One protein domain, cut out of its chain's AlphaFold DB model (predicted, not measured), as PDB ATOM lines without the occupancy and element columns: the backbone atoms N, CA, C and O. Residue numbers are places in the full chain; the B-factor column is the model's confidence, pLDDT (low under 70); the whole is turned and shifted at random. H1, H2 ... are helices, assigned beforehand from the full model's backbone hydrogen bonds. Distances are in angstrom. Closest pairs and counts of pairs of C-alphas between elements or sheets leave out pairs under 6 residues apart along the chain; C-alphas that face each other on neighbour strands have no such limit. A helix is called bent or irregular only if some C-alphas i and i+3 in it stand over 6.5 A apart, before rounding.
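What this domain is: This is residues 331 to 394 and 438 to 498 of the 525 residues of the protein "Transmembrane protein" of Cystoisospora suis (UniProt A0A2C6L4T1). This is a long rod of helices: H4 packs on residues 340 to 357 of H1, while H3 packs with its residues 459 to 470 on residues 353 to 363 of H1 and reaches to the far end of the rod, where the bent H2 spreads away from H3. Residues 389 to 394 stick out. The printed part has 125 residues with four named helices, H1, H2, H3 and H4 in order along the chain, and no named strand; its class is all helix, and it is extended, with a radius of gyration of the C-alphas of 23.9 A and spans of 75 by 33 by 23 A.

How they stand to each other: Start at H1, residues 331 to 368: it touches H4, residues 473 to 495, closest at the C-alphas of Ser 350 and Phe 476, 4.4 A. With residues 353 to 363 alone it touches H3, residues 438 to 471, closest at the C-alphas of Ala 360 and Leu 466, 5.1 A. Every O i to N i+4 pair is within hydrogen-bond range in H1 and H4, 29 of 30 in H3.

Where its parts are: Find C-alpha 331 at (-2.500, 44.919, -50.876); H1 runs 54.9 A from there. H4 ends at C-alpha 495, (4.144, 55.287, -36.869).

The domain as a whole: Residues 395 to 437 are not printed, an 18.9 A gap between C-alphas 394 and 438. Confidence is under 70 at residues 392 to 394, 491 and 493 to 498.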
ATOM      1  N   LYS A 331      -3.605  44.686 -49.933       76.12
ATOM      2  CA  LYS A 331      -2.500  44.919 -50.876       76.12
ATOM      3  C   LYS A 331      -1.554  46.018 -50.382       76.12
ATOM      4  O   LYS A 331      -0.341  45.926 -50.607       76.12
ATOM      5  N   ALA A 332      -2.080  47.049 -49.714       74.69
ATOM      6  CA  ALA A 332      -1.255  48.130 -49.180       74.69
ATOM      7  C   ALA A 332      -0.417  47.651 -47.982       74.69
ATOM      8  O   ALA A 332       0.801  47.853 -47.981       74.69
ATOM      9  N   SER A 333      -1.023  46.950 -47.019       70.94
ATOM     10  CA  SER A 333      -0.291  46.294 -45.923       70.94
ATOM     11  C   SER A 333       0.730  45.275 -46.430       70.94
ATOM     12  O   SER A 333       1.885  45.314 -46.007       70.94
ATOM     13  N   GLY A 334       0.368  44.419 -47.389       76.56
ATOM     14  CA  GLY A 334       1.275  43.429 -47.967       76.56
ATOM     15  C   GLY A 334       2.510  44.049 -48.617       76.56
ATOM     16  O   GLY A 334       3.621  43.563 -48.413       76.56
ATOM     17  N   THR A 335       2.350  45.178 -49.316       78.12
ATOM     18  CA  THR A 335       3.484  45.917 -49.897       78.12
ATOM     19  C   THR A 335       4.410  46.467 -48.809       78.12
ATOM     20  O   THR A 335       5.629  46.324 -48.908       78.12
ATOM     21  N   LYS A 336       3.853  47.047 -47.735       76.06
ATOM     22  CA  LYS A 336       4.643  47.545 -46.596       76.06
ATOM     23  C   LYS A 336       5.422  46.414 -45.919       76.06
ATOM     24  O   LYS A 336       6.606  46.578 -45.649       76.06
ATOM     25  N   TRP A 337       4.798  45.257 -45.698       74.06
ATOM     26  CA  TRP A 337       5.460  44.097 -45.095       74.06
ATOM     27  C   TRP A 337       6.532  43.485 -45.979       74.06
ATOM     28  O   TRP A 337       7.604  43.160 -45.478       74.06
ATOM     29  N   ALA A 338       6.279  43.365 -47.282       78.44
ATOM     30  CA  ALA A 338       7.291  42.905 -48.224       78.44
ATOM     31  C   ALA A 338       8.528  43.815 -48.175       78.44
ATOM     32  O   ALA A 338       9.645  43.319 -48.062       78.44
ATOM     33  N   MET A 339       8.333  45.138 -48.150       78.69
ATOM     34  CA  MET A 339       9.428  46.102 -48.006       78.69
ATOM     35  C   MET A 339      10.139  45.990 -46.651       78.69
ATOM     36  O   MET A 339      11.367  45.980 -46.618       78.69
ATOM     37  N   ALA A 340       9.399  45.852 -45.544       76.12
ATOM     38  CA  ALA A 340       9.983  45.673 -44.213       76.12
ATOM     39  C   ALA A 340      10.819  44.390 -44.126       76.12
ATOM     40  O   ALA A 340      11.938  44.414 -43.613       76.12
ATOM     41  N   LEU A 341      10.293  43.279 -44.651       78.81
ATOM     42  CA  LEU A 341      10.966  41.986 -44.668       78.81
ATOM     43  C   LEU A 341      12.232  42.056 -45.518       78.81
ATOM     44  O   LEU A 341      13.299  41.713 -45.025       78.81
ATOM     45  N   VAL A 342      12.140  42.575 -46.746       79.62
ATOM     46  CA  VAL A 342      13.298  42.760 -47.634       79.62
ATOM     47  C   VAL A 342      14.347  43.655 -46.974       79.62
ATOM     48  O   VAL A 342      15.514  43.280 -46.927       79.62
ATOM     49  N   SER A 343      13.947  44.791 -46.396       77.75
ATOM     50  CA  SER A 343      14.863  45.700 -45.695       77.75
ATOM     51  C   SER A 343      15.533  45.032 -44.493       77.75
ATOM     52  O   SER A 343      16.734  45.199 -44.278       77.75
ATOM     53  N   THR A 344      14.782  44.251 -43.713       78.75
ATOM     54  CA  THR A 344      15.306  43.521 -42.549       78.75
ATOM     55  C   THR A 344      16.271  42.426 -42.984       78.75
ATOM     56  O   THR A 344      17.376  42.346 -42.457       78.75
ATOM     57  N   THR A 345      15.910  41.627 -43.990       79.06
ATOM     58  CA  THR A 345      16.779  40.588 -44.549       79.06
ATOM     59  C   THR A 345      18.069  41.187 -45.100       79.06
ATOM     60  O   THR A 345      19.145  40.700 -44.761       79.06
ATOM     61  N   LEU A 346      17.988  42.274 -45.876       80.88
ATOM     62  CA  LEU A 346      19.167  42.989 -46.373       80.88
ATOM     63  C   LEU A 346      20.034  43.514 -45.223       80.88
ATOM     64  O   LEU A 346      21.243  43.306 -45.239       80.88
ATOM     65  N   SER A 347      19.425  44.102 -44.188       78.94
ATOM     66  CA  SER A 347      20.145  44.567 -42.993       78.94
ATOM     67  C   SER A 347      20.870  43.421 -42.289       78.94
ATOM     68  O   SER A 347      22.055  43.535 -41.988       78.94
ATOM     69  N   CYS A 348      20.189  42.297 -42.048       81.56
ATOM     70  CA  CYS A 348      20.767  41.127 -41.391       81.56
ATOM     71  C   CYS A 348      21.926  40.531 -42.197       81.56
ATOM     72  O   CYS A 348      22.973  40.244 -41.624       81.56
ATOM     73  N   LEU A 349      21.764  40.381 -43.517       83.62
ATOM     74  CA  LEU A 349      22.829  39.894 -44.397       83.62
ATOM     75  C   LEU A 349      24.027  40.849 -44.406       83.62
ATOM     76  O   LEU A 349      25.170  40.400 -44.340       83.62
ATOM     77  N   SER A 350      23.777  42.159 -44.409       84.88
ATOM     78  CA  SER A 350      24.821  43.174 -44.301       84.88
ATOM     79  C   SER A 350      25.563  43.123 -42.966       84.88
ATOM     80  O   SER A 350      26.791  43.126 -42.963       84.88
ATOM     81  N   PHE A 351      24.860  43.019 -41.835       82.06
ATOM     82  CA  PHE A 351      25.501  42.881 -40.523       82.06
ATOM     83  C   PHE A 351      26.293  41.580 -40.394       82.06
ATOM     84  O   PHE A 351      27.390  41.596 -39.839       82.06
ATOM     85  N   LEU A 352      25.785  40.473 -40.941       83.94
ATOM     86  CA  LEU A 352      26.522  39.213 -40.995       83.94
ATOM     87  C   LEU A 352      27.804  39.366 -41.825       83.94
ATOM     88  O   LEU A 352      28.872  38.964 -41.374       83.94
ATOM     89  N   GLY A 353      27.721  40.007 -42.994       81.81
ATOM     90  CA  GLY A 353      28.886  40.319 -43.823       81.81
ATOM     91  C   GLY A 353      29.919  41.192 -43.101       81.81
ATOM     92  O   GLY A 353      31.115  40.916 -43.171       81.81
ATOM     93  N   LEU A 354      29.473  42.196 -42.336       82.81
ATOM     94  CA  LEU A 354      30.346  43.026 -41.497       82.81
ATOM     95  C   LEU A 354      31.002  42.232 -40.363       82.81
ATOM     96  O   LEU A 354      32.195  42.394 -40.121       82.81
ATOM     97  N   ALA A 355      30.254  41.359 -39.686       82.62
ATOM     98  CA  ALA A 355      30.795  40.505 -38.632       82.62
ATOM     99  C   ALA A 355      31.859  39.542 -39.182       82.62
ATOM    100  O   ALA A 355      32.923  39.393 -38.582       82.62
ATOM    101  N   LEU A 356      31.613  38.950 -40.356       82.19
ATOM    102  CA  LEU A 356      32.595  38.124 -41.063       82.19
ATOM    103  C   LEU A 356      33.829  38.935 -41.473       82.19
ATOM    104  O   LEU A 356      34.944  38.442 -41.359       82.19
ATOM    105  N   ASN A 357      33.662  40.193 -41.883       79.44
ATOM    106  CA  ASN A 357      34.784  41.079 -42.195       79.44
ATOM    107  C   ASN A 357      35.627  41.430 -40.953       79.44
ATOM    108  O   ASN A 357      36.854  41.396 -40.997       79.44
ATOM    109  N   LEU A 358      34.990  41.714 -39.817       83.81
ATOM    110  CA  LEU A 358      35.710  41.942 -38.560       83.81
ATOM    111  C   LEU A 358      36.466  40.685 -38.119       83.81
ATOM    112  O   LEU A 358      37.623  40.777 -37.707       83.81
ATOM    113  N   LEU A 359      35.845  39.512 -38.273       83.44
ATOM    114  CA  LEU A 359      36.500  38.230 -38.039       83.44
ATOM    115  C   LEU A 359      37.702  38.043 -38.981       83.44
ATOM    116  O   LEU A 359      38.755  37.602 -38.527       83.44
ATOM    117  N   ALA A 360      37.584  38.448 -40.251       79.44
ATOM    118  CA  ALA A 360      38.677  38.429 -41.227       79.44
ATOM    119  C   ALA A 360      39.873  39.243 -40.754       79.44
ATOM    120  O   ALA A 360      40.993  38.737 -40.687       79.44
ATOM    121  N   CYS A 361      39.614  40.501 -40.395       82.81
ATOM    122  CA  CYS A 361      40.627  41.419 -39.899       82.81
ATOM    123  C   CYS A 361      41.313  40.851 -38.650       82.81
ATOM    124  O   CYS A 361      42.540  40.856 -38.566       82.81
ATOM    125  N   GLY A 362      40.532  40.301 -37.712       83.31
ATOM    126  CA  GLY A 362      41.052  39.661 -36.506       83.31
ATOM    127  C   GLY A 362      41.942  38.455 -36.809       83.31
ATOM    128  O   GLY A 362      43.028  38.336 -36.244       83.31
ATOM    129  N   MET A 363      41.535  37.589 -37.740       80.31
ATOM    130  CA  MET A 363      42.331  36.421 -38.121       80.31
ATOM    131  C   MET A 363      43.608  36.789 -38.875       80.31
ATOM    132  O   MET A 363      44.644  36.183 -38.613       80.31
ATOM    133  N   ARG A 364      43.583  37.804 -39.752       80.62
ATOM    134  CA  ARG A 364      44.806  38.309 -40.400       80.62
ATOM    135  C   ARG A 364      45.769  38.910 -39.396       80.62
ATOM    136  O   ARG A 364      46.941  38.558 -39.410       80.62
ATOM    137  N   TRP A 365      45.263  39.746 -38.491       84.62
ATOM    138  CA  TRP A 365      46.066  40.311 -37.412       84.62
ATOM    139  C   TRP A 365      46.703  39.209 -36.558       84.62
ATOM    140  O   TRP A 365      47.895  39.271 -36.263       84.62
ATOM    141  N   MET A 366      45.941  38.158 -36.223       78.69
ATOM    142  CA  MET A 366      46.503  36.987 -35.552       78.69
ATOM    143  C   MET A 366      47.575  36.316 -36.412       78.69
ATOM    144  O   MET A 366      48.650  36.049 -35.898       78.69
ATOM    145  N   ASN A 367      47.344  36.073 -37.701       80.62
ATOM    146  CA  ASN A 367      48.329  35.428 -38.570       80.62
ATOM    147  C   ASN A 367      49.635  36.240 -38.687       80.62
ATOM    148  O   ASN A 367      50.719  35.694 -38.504       80.62
ATOM    149  N   GLU A 368      49.539  37.557 -38.889       84.12
ATOM    150  CA  GLU A 368      50.685  38.480 -38.946       84.12
ATOM    151  C   GLU A 368      51.498  38.500 -37.646       84.12
ATOM    152  O   GLU A 368      52.718  38.661 -37.669       84.12
ATOM    153  N   LYS A 369      50.834  38.332 -36.498       84.25
ATOM    154  CA  LYS A 369      51.476  38.266 -35.177       84.25
ATOM    155  C   LYS A 369      51.892  36.859 -34.768       84.25
ATOM    156  O   LYS A 369      52.281  36.662 -33.620       84.25
ATOM    157  N   ASN A 370      51.833  35.896 -35.688       84.50
ATOM    158  CA  ASN A 370      52.104  34.495 -35.400       84.50
ATOM    159  C   ASN A 370      51.216  34.001 -34.242       84.50
ATOM    160  O   ASN A 370      51.672  33.432 -33.253       84.50
ATOM    161  N   GLY A 371      49.921  34.291 -34.339       79.56
ATOM    162  CA  GLY A 371      48.935  34.200 -33.266       79.56
ATOM    163  C   GLY A 371      48.799  32.799 -32.686       79.56
ATOM    164  O   GLY A 371      48.497  32.659 -31.508       79.56
ATOM    165  N   PHE A 372      49.107  31.763 -33.468       80.69
ATOM    166  CA  PHE A 372      49.232  30.406 -32.947       80.69
ATOM    167  C   PHE A 372      50.407  30.275 -31.969       80.69
ATOM    168  O   PHE A 372      50.233  29.708 -30.898       80.69
ATOM    169  N   SER A 373      51.567  30.864 -32.276       79.94
ATOM    170  CA  SER A 373      52.702  30.958 -31.345       79.94
ATOM    171  C   SER A 373      52.319  31.746 -30.096       79.94
ATOM    172  O   SER A 373      52.609  31.304 -28.992       79.94
ATOM    173  N   PHE A 374      51.587  32.855 -30.252       83.94
ATOM    174  CA  PHE A 374      51.085  33.632 -29.117       83.94
ATOM    175  C   PHE A 374      50.119  32.827 -28.236       83.94
ATOM    176  O   PHE A 374      50.296  32.795 -27.023       83.94
ATOM    177  N   LEU A 375      49.119  32.154 -28.817       81.50
ATOM    178  CA  LEU A 375      48.172  31.302 -28.085       81.50
ATOM    179  C   LEU A 375      48.886  30.120 -27.427       81.50
ATOM    180  O   LEU A 375      48.588  29.779 -26.282       81.50
ATOM    181  N   ARG A 376      49.842  29.513 -28.135       83.00
ATOM    182  CA  ARG A 376      50.684  28.435 -27.619       83.00
ATOM    183  C   ARG A 376      51.457  28.906 -26.394       83.00
ATOM    184  O   ARG A 376      51.339  28.289 -25.349       83.00
ATOM    185  N   GLU A 377      52.197  30.002 -26.502       84.62
ATOM    186  CA  GLU A 377      53.110  30.471 -25.453       84.62
ATOM    187  C   GLU A 377      52.392  31.178 -24.299       84.62
ATOM    188  O   GLU A 377      52.787  31.025 -23.148       84.62
ATOM    189  N   SER A 378      51.314  31.912 -24.578       85.00
ATOM    190  CA  SER A 378      50.635  32.748 -23.576       85.00
ATOM    191  C   SER A 378      49.482  32.041 -22.867       85.00
ATOM    192  O   SER A 378      49.105  32.456 -21.773       85.00
ATOM    193  N   ILE A 379      48.888  31.010 -23.479       84.75
ATOM    194  CA  ILE A 379      47.688  30.346 -22.946       84.75
ATOM    195  C   ILE A 379      47.924  28.850 -22.767       84.75
ATOM    196  O   ILE A 379      47.828  28.342 -21.651       84.75
ATOM    197  N   TRP A 380      48.253  28.132 -23.842       81.44
ATOM    198  CA  TRP A 380      48.304  26.670 -23.799       81.44
ATOM    199  C   TRP A 380      49.488  26.125 -23.012       81.44
ATOM    200  O   TRP A 380      49.310  25.187 -22.241       81.44
ATOM    201  N   TYR A 381      50.672  26.712 -23.169       82.25
ATOM    202  CA  TYR A 381      51.885  26.277 -22.485       82.25
ATOM    203  C   TYR A 381      51.784  26.470 -20.957       82.25
ATOM    204  O   TYR A 381      52.004  25.496 -20.239       82.25
ATOM    205  N   PRO A 382      51.314  27.623 -20.427       87.25
ATOM    206  CA  PRO A 382      51.062  27.778 -18.991       87.25
ATOM    207  C   PRO A 382      50.002  26.819 -18.431       87.25
ATOM    208  O   PRO A 382      50.122  26.354 -17.299       87.25
ATOM    209  N   ILE A 383      48.946  26.522 -19.200       82.69
ATOM    210  CA  ILE A 383      47.926  25.544 -18.793       82.69
ATOM    211  C   ILE A 383      48.534  24.142 -18.759       82.69
ATOM    212  O   ILE A 383      48.347  23.419 -17.782       82.69
ATOM    213  N   TYR A 384      49.282  23.764 -19.794       82.44
ATOM    214  CA  TYR A 384      49.937  22.465 -19.878       82.44
ATOM    215  C   TYR A 384      50.946  22.265 -18.742       82.44
ATOM    216  O   TYR A 384      50.874  21.243 -18.065       82.44
ATOM    217  N   GLU A 385      51.803  23.250 -18.447       81.44
ATOM    218  CA  GLU A 385      52.737  23.186 -17.309       81.44
ATOM    219  C   GLU A 385      52.027  22.977 -15.968       81.44
ATOM    220  O   GLU A 385      52.543  22.278 -15.098       81.44
ATOM    221  N   ARG A 386      50.829  23.550 -15.793       82.25
ATOM    222  CA  ARG A 386      50.044  23.387 -14.561       82.25
ATOM    223  C   ARG A 386      49.307  22.051 -14.489       82.25
ATOM    224  O   ARG A 386      49.164  21.501 -13.402       82.25
ATOM    225  N   VAL A 387      48.822  21.533 -15.616       79.25
ATOM    226  CA  VAL A 387      47.965  20.334 -15.663       79.25
ATOM    227  C   VAL A 387      48.775  19.044 -15.816       79.25
ATOM    228  O   VAL A 387      48.410  18.022 -15.233       79.25
ATOM    229  N   ALA A 388      49.887  19.066 -16.554       77.75
ATOM    230  CA  ALA A 388      50.698  17.878 -16.821       77.75
ATOM    231  C   ALA A 388      51.206  17.169 -15.544       77.75
ATOM    232  O   ALA A 388      51.098  15.941 -15.487       77.75
ATOM    233  N   PRO A 389      51.668  17.873 -14.486       75.44
ATOM    234  CA  PRO A 389      52.070  17.226 -13.235       75.44
ATOM    235  C   PRO A 389      50.903  16.521 -12.530       75.44
ATOM    236  O   PRO A 389      51.071  15.416 -12.018       75.44
ATOM    237  N   VAL A 390      49.708  17.119 -12.554       75.75
ATOM    238  CA  VAL A 390      48.503  16.575 -11.902       75.75
ATOM    239  C   VAL A 390      48.051  15.280 -12.582       75.75
ATOM    240  O   VAL A 390      47.807  14.273 -11.918       75.75
ATOM    241  N   VAL A 391      48.001  15.275 -13.918       74.19
ATOM    242  CA  VAL A 391      47.640  14.081 -14.702       74.19
ATOM    243  C   VAL A 391      48.675  12.966 -14.511       74.19
ATOM    244  O   VAL A 391      48.311  11.793 -14.378       74.19
ATOM    245  N   TYR A 392      49.962  13.320 -14.440       68.12
ATOM    246  CA  TYR A 392      51.039  12.357 -14.234       68.12
ATOM    247  C   TYR A 392      50.937  11.652 -12.873       68.12
ATOM    248  O   TYR A 392      50.915  10.417 -12.832       68.12
ATOM    249  N   VAL A 393      50.775  12.415 -11.782       69.62
ATOM    250  CA  VAL A 393      50.634  11.887 -10.411       69.62
ATOM    251  C   VAL A 393      49.455  10.916 -10.311       69.62
ATOM    252  O   VAL A 393      49.595   9.820  -9.755       69.62
ATOM    253  N   HIS A 394      48.320  11.254 -10.927       67.81
ATOM    254  CA  HIS A 394      47.131  10.405 -10.897       67.81
ATOM    255  C   HIS A 394      47.330   9.076 -11.651       67.81
ATOM    256  O   HIS A 394      46.924   8.017 -11.168       67.81
ATOM    257  N   VAL A 438      60.645  13.442 -21.846       71.50
ATOM    258  CA  VAL A 438      61.027  13.620 -23.255       71.50
ATOM    259  C   VAL A 438      59.959  13.069 -24.207       71.50
ATOM    260  O   VAL A 438      59.636  13.730 -25.190       71.50
ATOM    261  N   LEU A 439      59.353  11.913 -23.912       75.31
ATOM    262  CA  LEU A 439      58.286  11.349 -24.746       75.31
ATOM    263  C   LEU A 439      56.981  12.160 -24.668       75.31
ATOM    264  O   LEU A 439      56.337  12.371 -25.692       75.31
ATOM    265  N   GLY A 440      56.598  12.638 -23.480       75.38
ATOM    266  CA  GLY A 440      55.422  13.493 -23.299       75.38
ATOM    267  C   GLY A 440      55.559  14.832 -24.026       75.38
ATOM    268  O   GLY A 440      54.643  15.230 -24.744       75.38
ATOM    269  N   TYR A 441      56.725  15.479 -23.918       75.12
ATOM    270  CA  TYR A 441      57.039  16.689 -24.683       75.12
ATOM    271  C   TYR A 441      57.065  16.417 -26.190       75.12
ATOM    272  O   TYR A 441      56.482  17.184 -26.941       75.12
ATOM    273  N   ALA A 442      57.620  15.286 -26.637       76.62
ATOM    274  CA  ALA A 442      57.615  14.925 -28.055       76.62
ATOM    275  C   ALA A 442      56.196  14.690 -28.611       76.62
ATOM    276  O   ALA A 442      55.905  15.091 -29.736       76.62
ATOM    277  N   ILE A 443      55.298  14.063 -27.840       80.44
ATOM    278  CA  ILE A 443      53.890  13.880 -28.232       80.44
ATOM    279  C   ILE A 443      53.150  15.221 -28.232       80.44
ATOM    280  O   ILE A 443      52.374  15.479 -29.151       80.44
ATOM    281  N   TYR A 444      53.387  16.074 -27.234       78.62
ATOM    282  CA  TYR A 444      52.820  17.422 -27.182       78.62
ATOM    283  C   TYR A 444      53.275  18.262 -28.378       78.62
ATOM    284  O   TYR A 444      52.436  18.827 -29.074       78.62
ATOM    285  N   ASP A 445      54.573  18.268 -28.681       79.00
ATOM    286  CA  ASP A 445      55.132  18.974 -29.831       79.00
ATOM    287  C   ASP A 445      54.558  18.433 -31.143       79.00
ATOM    288  O   ASP A 445      54.155  19.214 -32.003       79.00
ATOM    289  N   LEU A 446      54.427  17.108 -31.281       81.62
ATOM    290  CA  LEU A 446      53.795  16.488 -32.444       81.62
ATOM    291  C   LEU A 446      52.321  16.898 -32.581       81.62
ATOM    292  O   LEU A 446      51.879  17.228 -33.680       81.62
ATOM    293  N   LEU A 447      51.558  16.921 -31.484       80.25
ATOM    294  CA  LEU A 447      50.177  17.404 -31.480       80.25
ATOM    295  C   LEU A 447      50.103  18.891 -31.821       80.25
ATOM    296  O   LEU A 447      49.233  19.285 -32.589       80.25
ATOM    297  N   CYS A 448      51.018  19.716 -31.314       78.31
ATOM    298  CA  CYS A 448      51.104  21.130 -31.662       78.31
ATOM    299  C   CYS A 448      51.449  21.341 -33.138       78.31
ATOM    300  O   CYS A 448      50.893  22.250 -33.749       78.31
ATOM    301  N   ILE A 449      52.308  20.503 -33.724       82.50
ATOM    302  CA  ILE A 449      52.614  20.520 -35.159       82.50
ATOM    303  C   ILE A 449      51.367  20.140 -35.961       82.50
ATOM    304  O   ILE A 449      50.975  20.880 -36.856       82.50
ATOM    305  N   ILE A 450      50.689  19.043 -35.604       81.94
ATOM    306  CA  ILE A 450      49.458  18.604 -36.280       81.94
ATOM    307  C   ILE A 450      48.364  19.673 -36.166       81.94
ATOM    308  O   ILE A 450      47.722  20.008 -37.158       81.94
ATOM    309  N   LEU A 451      48.159  20.240 -34.976       80.12
ATOM    310  CA  LEU A 451      47.197  21.319 -34.753       80.12
ATOM    311  C   LEU A 451      47.593  22.594 -35.499       80.12
ATOM    312  O   LEU A 451      46.707  23.285 -35.990       80.12
ATOM    313  N   GLY A 452      48.888  22.888 -35.624       79.75
ATOM    314  CA  GLY A 452      49.405  23.996 -36.422       79.75
ATOM    315  C   GLY A 452      49.128  23.818 -37.917       79.75
ATOM    316  O   GLY A 452      48.666  24.753 -38.565       79.75
ATOM    317  N   GLU A 453      49.320  22.612 -38.451       80.50
ATOM    318  CA  GLU A 453      49.002  22.272 -39.845       80.50
ATOM    319  C   GLU A 453      47.490  22.316 -40.111       80.50
ATOM    320  O   GLU A 453      47.038  22.935 -41.074       80.50
ATOM    321  N   VAL A 454      46.674  21.742 -39.218       79.69
ATOM    322  CA  VAL A 454      45.205  21.830 -39.307       79.69
ATOM    323  C   VAL A 454      44.745  23.284 -39.213       79.69
ATOM    324  O   VAL A 454      43.883  23.705 -39.985       79.69
ATOM    325  N   TRP A 455      45.332  24.072 -38.309       81.50
ATOM    326  CA  TRP A 455      45.065  25.503 -38.196       81.50
ATOM    327  C   TRP A 455      45.413  26.230 -39.492       81.50
ATOM    328  O   TRP A 455      44.588  26.994 -39.973       81.50
ATOM    329  N   SER A 456      46.573  25.949 -40.089       78.25
ATOM    330  CA  SER A 456      47.013  26.522 -41.367       78.25
ATOM    331  C   SER A 456      46.041  26.214 -42.512       78.25
ATOM    332  O   SER A 456      45.639  27.106 -43.258       78.25
ATOM    333  N   VAL A 457      45.574  24.967 -42.624       80.31
ATOM    334  CA  VAL A 457      44.584  24.577 -43.642       80.31
ATOM    335  C   VAL A 457      43.233  25.260 -43.394       80.31
ATOM    336  O   VAL A 457      42.616  25.773 -44.331       80.31
ATOM    337  N   CYS A 458      42.778  25.317 -42.140       78.00
ATOM    338  CA  CYS A 458      41.540  25.998 -41.764       78.00
ATOM    339  C   CYS A 458      41.613  27.509 -42.017       78.00
ATOM    340  O   CYS A 458      40.672  28.076 -42.571       78.00
ATOM    341  N   THR A 459      42.720  28.170 -41.668       77.88
ATOM    342  CA  THR A 459      42.904  29.603 -41.920       77.88
ATOM    343  C   THR A 459      43.047  29.895 -43.404       77.88
ATOM    344  O   THR A 459      42.503  30.901 -43.845       77.88
ATOM    345  N   ALA A 460      43.667  29.016 -44.197       78.62
ATOM    346  CA  ALA A 460      43.715  29.146 -45.652       78.62
ATOM    347  C   ALA A 460      42.318  29.027 -46.290       78.62
ATOM    348  O   ALA A 460      41.930  29.873 -47.097       78.62
ATOM    349  N   GLY A 461      41.527  28.025 -45.888       78.38
ATOM    350  CA  GLY A 461      40.146  27.859 -46.355       78.38
ATOM    351  C   GLY A 461      39.237  29.021 -45.940       78.38
ATOM    352  O   GLY A 461      38.447  29.519 -46.744       78.38
ATOM    353  N   MET A 462      39.387  29.508 -44.706       79.06
ATOM    354  CA  MET A 462      38.668  30.691 -44.236       79.06
ATOM    355  C   MET A 462      39.168  31.973 -44.909       79.06
ATOM    356  O   MET A 462      38.344  32.836 -45.187       79.06
ATOM    357  N   SER A 463      40.461  32.096 -45.235       78.19
ATOM    358  CA  SER A 463      41.024  33.279 -45.903       78.19
ATOM    359  C   SER A 463      40.262  33.586 -47.179       78.19
ATOM    360  O   SER A 463      39.847  34.717 -47.359       78.19
ATOM    361  N   TRP A 464      39.947  32.586 -48.005       81.00
ATOM    362  CA  TRP A 464      39.183  32.823 -49.233       81.00
ATOM    363  C   TRP A 464      37.785  33.415 -48.978       81.00
ATOM    364  O   TRP A 464      37.377  34.377 -49.638       81.00
ATOM    365  N   VAL A 465      37.052  32.883 -47.993       77.88
ATOM    366  CA  VAL A 465      35.722  33.395 -47.603       77.88
ATOM    367  C   VAL A 465      35.830  34.828 -47.078       77.88
ATOM    368  O   VAL A 465      34.995  35.682 -47.376       77.88
ATOM    369  N   LEU A 466      36.878  35.097 -46.312       78.81
ATOM    370  CA  LEU A 466      37.129  36.378 -45.672       78.81
ATOM    371  C   LEU A 466      37.637  37.448 -46.644       78.81
ATOM    372  O   LEU A 466      37.188  38.589 -46.572       78.81
ATOM    373  N   ASP A 467      38.499  37.080 -47.585       80.62
ATOM    374  CA  ASP A 467      38.982  37.933 -48.672       80.62
ATOM    375  C   ASP A 467      37.810  38.327 -49.573       80.62
ATOM    376  O   ASP A 467      37.651  39.494 -49.936       80.62
ATOM    377  N   THR A 468      36.919  37.371 -49.855       78.69
ATOM    378  CA  THR A 468      35.661  37.630 -50.559       78.69
ATOM    379  C   THR A 468      34.792  38.612 -49.764       78.69
ATOM    380  O   THR A 468      34.324  39.611 -50.312       78.69
ATOM    381  N   ALA A 469      34.616  38.404 -48.454       77.12
ATOM    382  CA  ALA A 469      33.858  39.325 -47.604       77.12
ATOM    383  C   ALA A 469      34.486  40.733 -47.523       77.12
ATOM    384  O   ALA A 469      33.769  41.729 -47.387       77.12
ATOM    385  N   GLU A 470      35.810  40.845 -47.631       77.69
ATOM    386  CA  GLU A 470      36.514  42.125 -47.675       77.69
ATOM    387  C   GLU A 470      36.298  42.874 -48.985       77.69
ATOM    388  O   GLU A 470      35.996  44.071 -48.955       77.69
ATOM    389  N   GLN A 471      36.368  42.183 -50.123       86.56
ATOM    390  CA  GLN A 471      36.058  42.778 -51.426       86.56
ATOM    391  C   GLN A 471      34.638  43.363 -51.448       86.56
ATOM    392  O   GLN A 471      34.405  44.426 -52.025       86.56
ATOM    393  N   PHE A 472      33.706  42.731 -50.732       84.81
ATOM    394  CA  PHE A 472      32.322  43.188 -50.609       84.81
ATOM    395  C   PHE A 472      32.048  44.107 -49.408       84.81
ATOM    396  O   PHE A 472      30.897  44.496 -49.200       84.81
ATOM    397  N   ARG A 473      33.066  44.544 -48.649       82.94
ATOM    398  CA  ARG A 473      32.865  45.366 -47.436       82.94
ATOM    399  C   ARG A 473      32.053  46.629 -47.695       82.94
ATOM    400  O   ARG A 473      31.175  46.968 -46.910       82.94
ATOM    401  N   GLY A 474      32.308  47.301 -48.820       83.06
ATOM    402  CA  GLY A 474      31.575  48.505 -49.208       83.06
ATOM    403  C   GLY A 474      30.091  48.221 -49.442       83.06
ATOM    404  O   GLY A 474      29.249  48.998 -49.006       83.06
ATOM    405  N   ILE A 475      29.772  47.070 -50.048       85.25
ATOM    406  CA  ILE A 475      28.391  46.623 -50.272       85.25
ATOM    407  C   ILE A 475      27.717  46.291 -48.941       85.25
ATOM    408  O   ILE A 475      26.579  46.699 -48.724       85.25
ATOM    409  N   PHE A 476      28.407  45.609 -48.023       82.19
ATOM    410  CA  PHE A 476      27.838  45.296 -46.711       82.19
ATOM    411  C   PHE A 476      27.596  46.550 -45.871       82.19
ATOM    412  O   PHE A 476      26.502  46.689 -45.328       82.19
ATOM    413  N   ILE A 477      28.553  47.486 -45.819       82.38
ATOM    414  CA  ILE A 477      28.381  48.781 -45.139       82.38
ATOM    415  C   ILE A 477      27.202  49.542 -45.751       82.38
ATOM    416  O   ILE A 477      26.303  49.964 -45.024       82.38
ATOM    417  N   LEU A 478      27.173  49.687 -47.079       85.38
ATOM    418  CA  LEU A 478      26.102  50.405 -47.765       85.38
ATOM    419  C   LEU A 478      24.743  49.739 -47.518       85.38
ATOM    420  O   LEU A 478      23.778  50.430 -47.206       85.38
ATOM    421  N   GLY A 479      24.665  48.411 -47.597       79.88
ATOM    422  CA  GLY A 479      23.444  47.658 -47.325       79.88
ATOM    423  C   GLY A 479      22.981  47.767 -45.868       79.88
ATOM    424  O   GLY A 479      21.786  47.910 -45.634       79.88
ATOM    425  N   ALA A 480      23.901  47.803 -44.894       78.88
ATOM    426  CA  ALA A 480      23.563  48.036 -43.489       78.88
ATOM    427  C   ALA A 480      23.005  49.450 -43.291       78.88
ATOM    428  O   ALA A 480      21.956  49.612 -42.674       78.88
ATOM    429  N   ILE A 481      23.662  50.469 -43.857       82.81
ATOM    430  CA  ILE A 481      23.204  51.863 -43.780       82.81
ATOM    431  C   ILE A 481      21.835  52.010 -44.441       82.81
ATOM    432  O   ILE A 481      20.928  52.568 -43.827       82.81
ATOM    433  N   LEU A 482      21.659  51.501 -45.663       79.25
ATOM    434  CA  LEU A 482      20.392  51.576 -46.390       79.25
ATOM    435  C   LEU A 482      19.286  50.802 -45.675       79.25
ATOM    436  O   LEU A 482      18.179  51.316 -45.543       79.25
ATOM    437  N   GLY A 483      19.582  49.601 -45.186       76.75
ATOM    438  CA  GLY A 483      18.629  48.759 -44.476       76.75
ATOM    439  C   GLY A 483      18.171  49.379 -43.155       76.75
ATOM    440  O   GLY A 483      16.969  49.495 -42.918       76.75
ATOM    441  N   VAL A 484      19.106  49.879 -42.341       79.62
ATOM    442  CA  VAL A 484      18.797  50.593 -41.091       79.62
ATOM    443  C   VAL A 484      18.058  51.899 -41.376       79.62
ATOM    444  O   VAL A 484      17.042  52.167 -40.742       79.62
ATOM    445  N   SER A 485      18.510  52.694 -42.350       80.56
ATOM    446  CA  SER A 485      17.858  53.964 -42.706       80.56
ATOM    447  C   SER A 485      16.438  53.741 -43.213       80.56
ATOM    448  O   SER A 485      15.529  54.454 -42.800       80.56
ATOM    449  N   THR A 486      16.223  52.725 -44.053       76.88
ATOM    450  CA  THR A 486      14.891  52.340 -44.542       76.88
ATOM    451  C   THR A 486      14.009  51.889 -43.387       76.88
ATOM    452  O   THR A 486      12.869  52.329 -43.297       76.88
ATOM    453  N   LEU A 487      14.531  51.084 -42.460       74.25
ATOM    454  CA  LEU A 487      13.782  50.635 -41.288       74.25
ATOM    455  C   LEU A 487      13.402  51.811 -40.371       74.25
ATOM    456  O   LEU A 487      12.255  51.901 -39.940       74.25
ATOM    457  N   ILE A 488      14.313  52.764 -40.145       79.12
ATOM    458  CA  ILE A 488      14.046  54.007 -39.401       79.12
ATOM    459  C   ILE A 488      12.984  54.853 -40.113       79.12
ATOM    460  O   ILE A 488      12.020  55.279 -39.474       79.12
ATOM    461  N   LEU A 489      13.126  55.067 -41.426       80.00
ATOM    462  CA  LEU A 489      12.165  55.799 -42.256       80.00
ATOM    463  C   LEU A 489      10.791  55.137 -42.232       80.00
ATOM    464  O   LEU A 489       9.797  55.832 -42.075       80.00
ATOM    465  N   MET A 490      10.719  53.810 -42.336       70.00
ATOM    466  CA  MET A 490       9.466  53.065 -42.235       70.00
ATOM    467  C   MET A 490       8.831  53.242 -40.861       70.00
ATOM    468  O   MET A 490       7.651  53.563 -40.789       70.00
ATOM    469  N   ILE A 491       9.606  53.127 -39.779       69.00
ATOM    470  CA  ILE A 491       9.110  53.410 -38.429       69.00
ATOM    471  C   ILE A 491       8.576  54.849 -38.356       69.00
ATOM    472  O   ILE A 491       7.504  55.069 -37.808       69.00
ATOM    473  N   HIS A 492       9.258  55.830 -38.949       74.56
ATOM    474  CA  HIS A 492       8.816  57.229 -38.920       74.56
ATOM    475  C   HIS A 492       7.573  57.498 -39.771       74.56
ATOM    476  O   HIS A 492       6.656  58.167 -39.305       74.56
ATOM    477  N   PHE A 493       7.523  56.994 -41.004       69.56
ATOM    478  CA  PHE A 493       6.409  57.210 -41.926       69.56
ATOM    479  C   PHE A 493       5.160  56.433 -41.521       69.56
ATOM    480  O   PHE A 493       4.051  56.929 -41.700       69.56
ATOM    481  N   ILE A 494       5.331  55.215 -41.004       62.78
ATOM    482  CA  ILE A 494       4.213  54.361 -40.607       62.78
ATOM    483  C   ILE A 494       3.711  54.772 -39.225       62.78
ATOM    484  O   ILE A 494       2.512  54.925 -39.048       62.78
ATOM    485  N   VAL A 495       4.589  54.994 -38.245       56.25
ATOM    486  CA  VAL A 495       4.144  55.287 -36.869       56.25
ATOM    487  C   VAL A 495       3.883  56.781 -36.651       56.25
ATOM    488  O   VAL A 495       3.087  57.154 -35.792       56.25
ATOM    489  N   GLY A 496       4.510  57.654 -37.443       59.38
ATOM    490  CA  GLY A 496       4.532  59.092 -37.194       59.38
ATOM    491  C   GLY A 496       5.448  59.447 -36.017       59.38
ATOM    492  O   GLY A 496       5.547  58.731 -35.019       59.38
ATOM    493  N   TRP A 497       6.138  60.587 -36.099       55.25
ATOM    494  CA  TRP A 497       6.863  61.127 -34.948       55.25
ATOM    495  C   TRP A 497       5.873  61.848 -34.028       55.25
ATOM    496  O   TRP A 497       5.654  63.049 -34.156       55.25
ATOM    497  N   ARG A 498       5.239  61.113 -33.108       53.47
ATOM    498  CA  ARG A 498       4.493  61.711 -31.990       53.47
ATOM    499  C   ARG A 498       5.223  61.422 -30.673       53.47
ATOM    500  O   ARG A 498       5.381  60.247 -30.321       53.47
TER     501      ARG A 498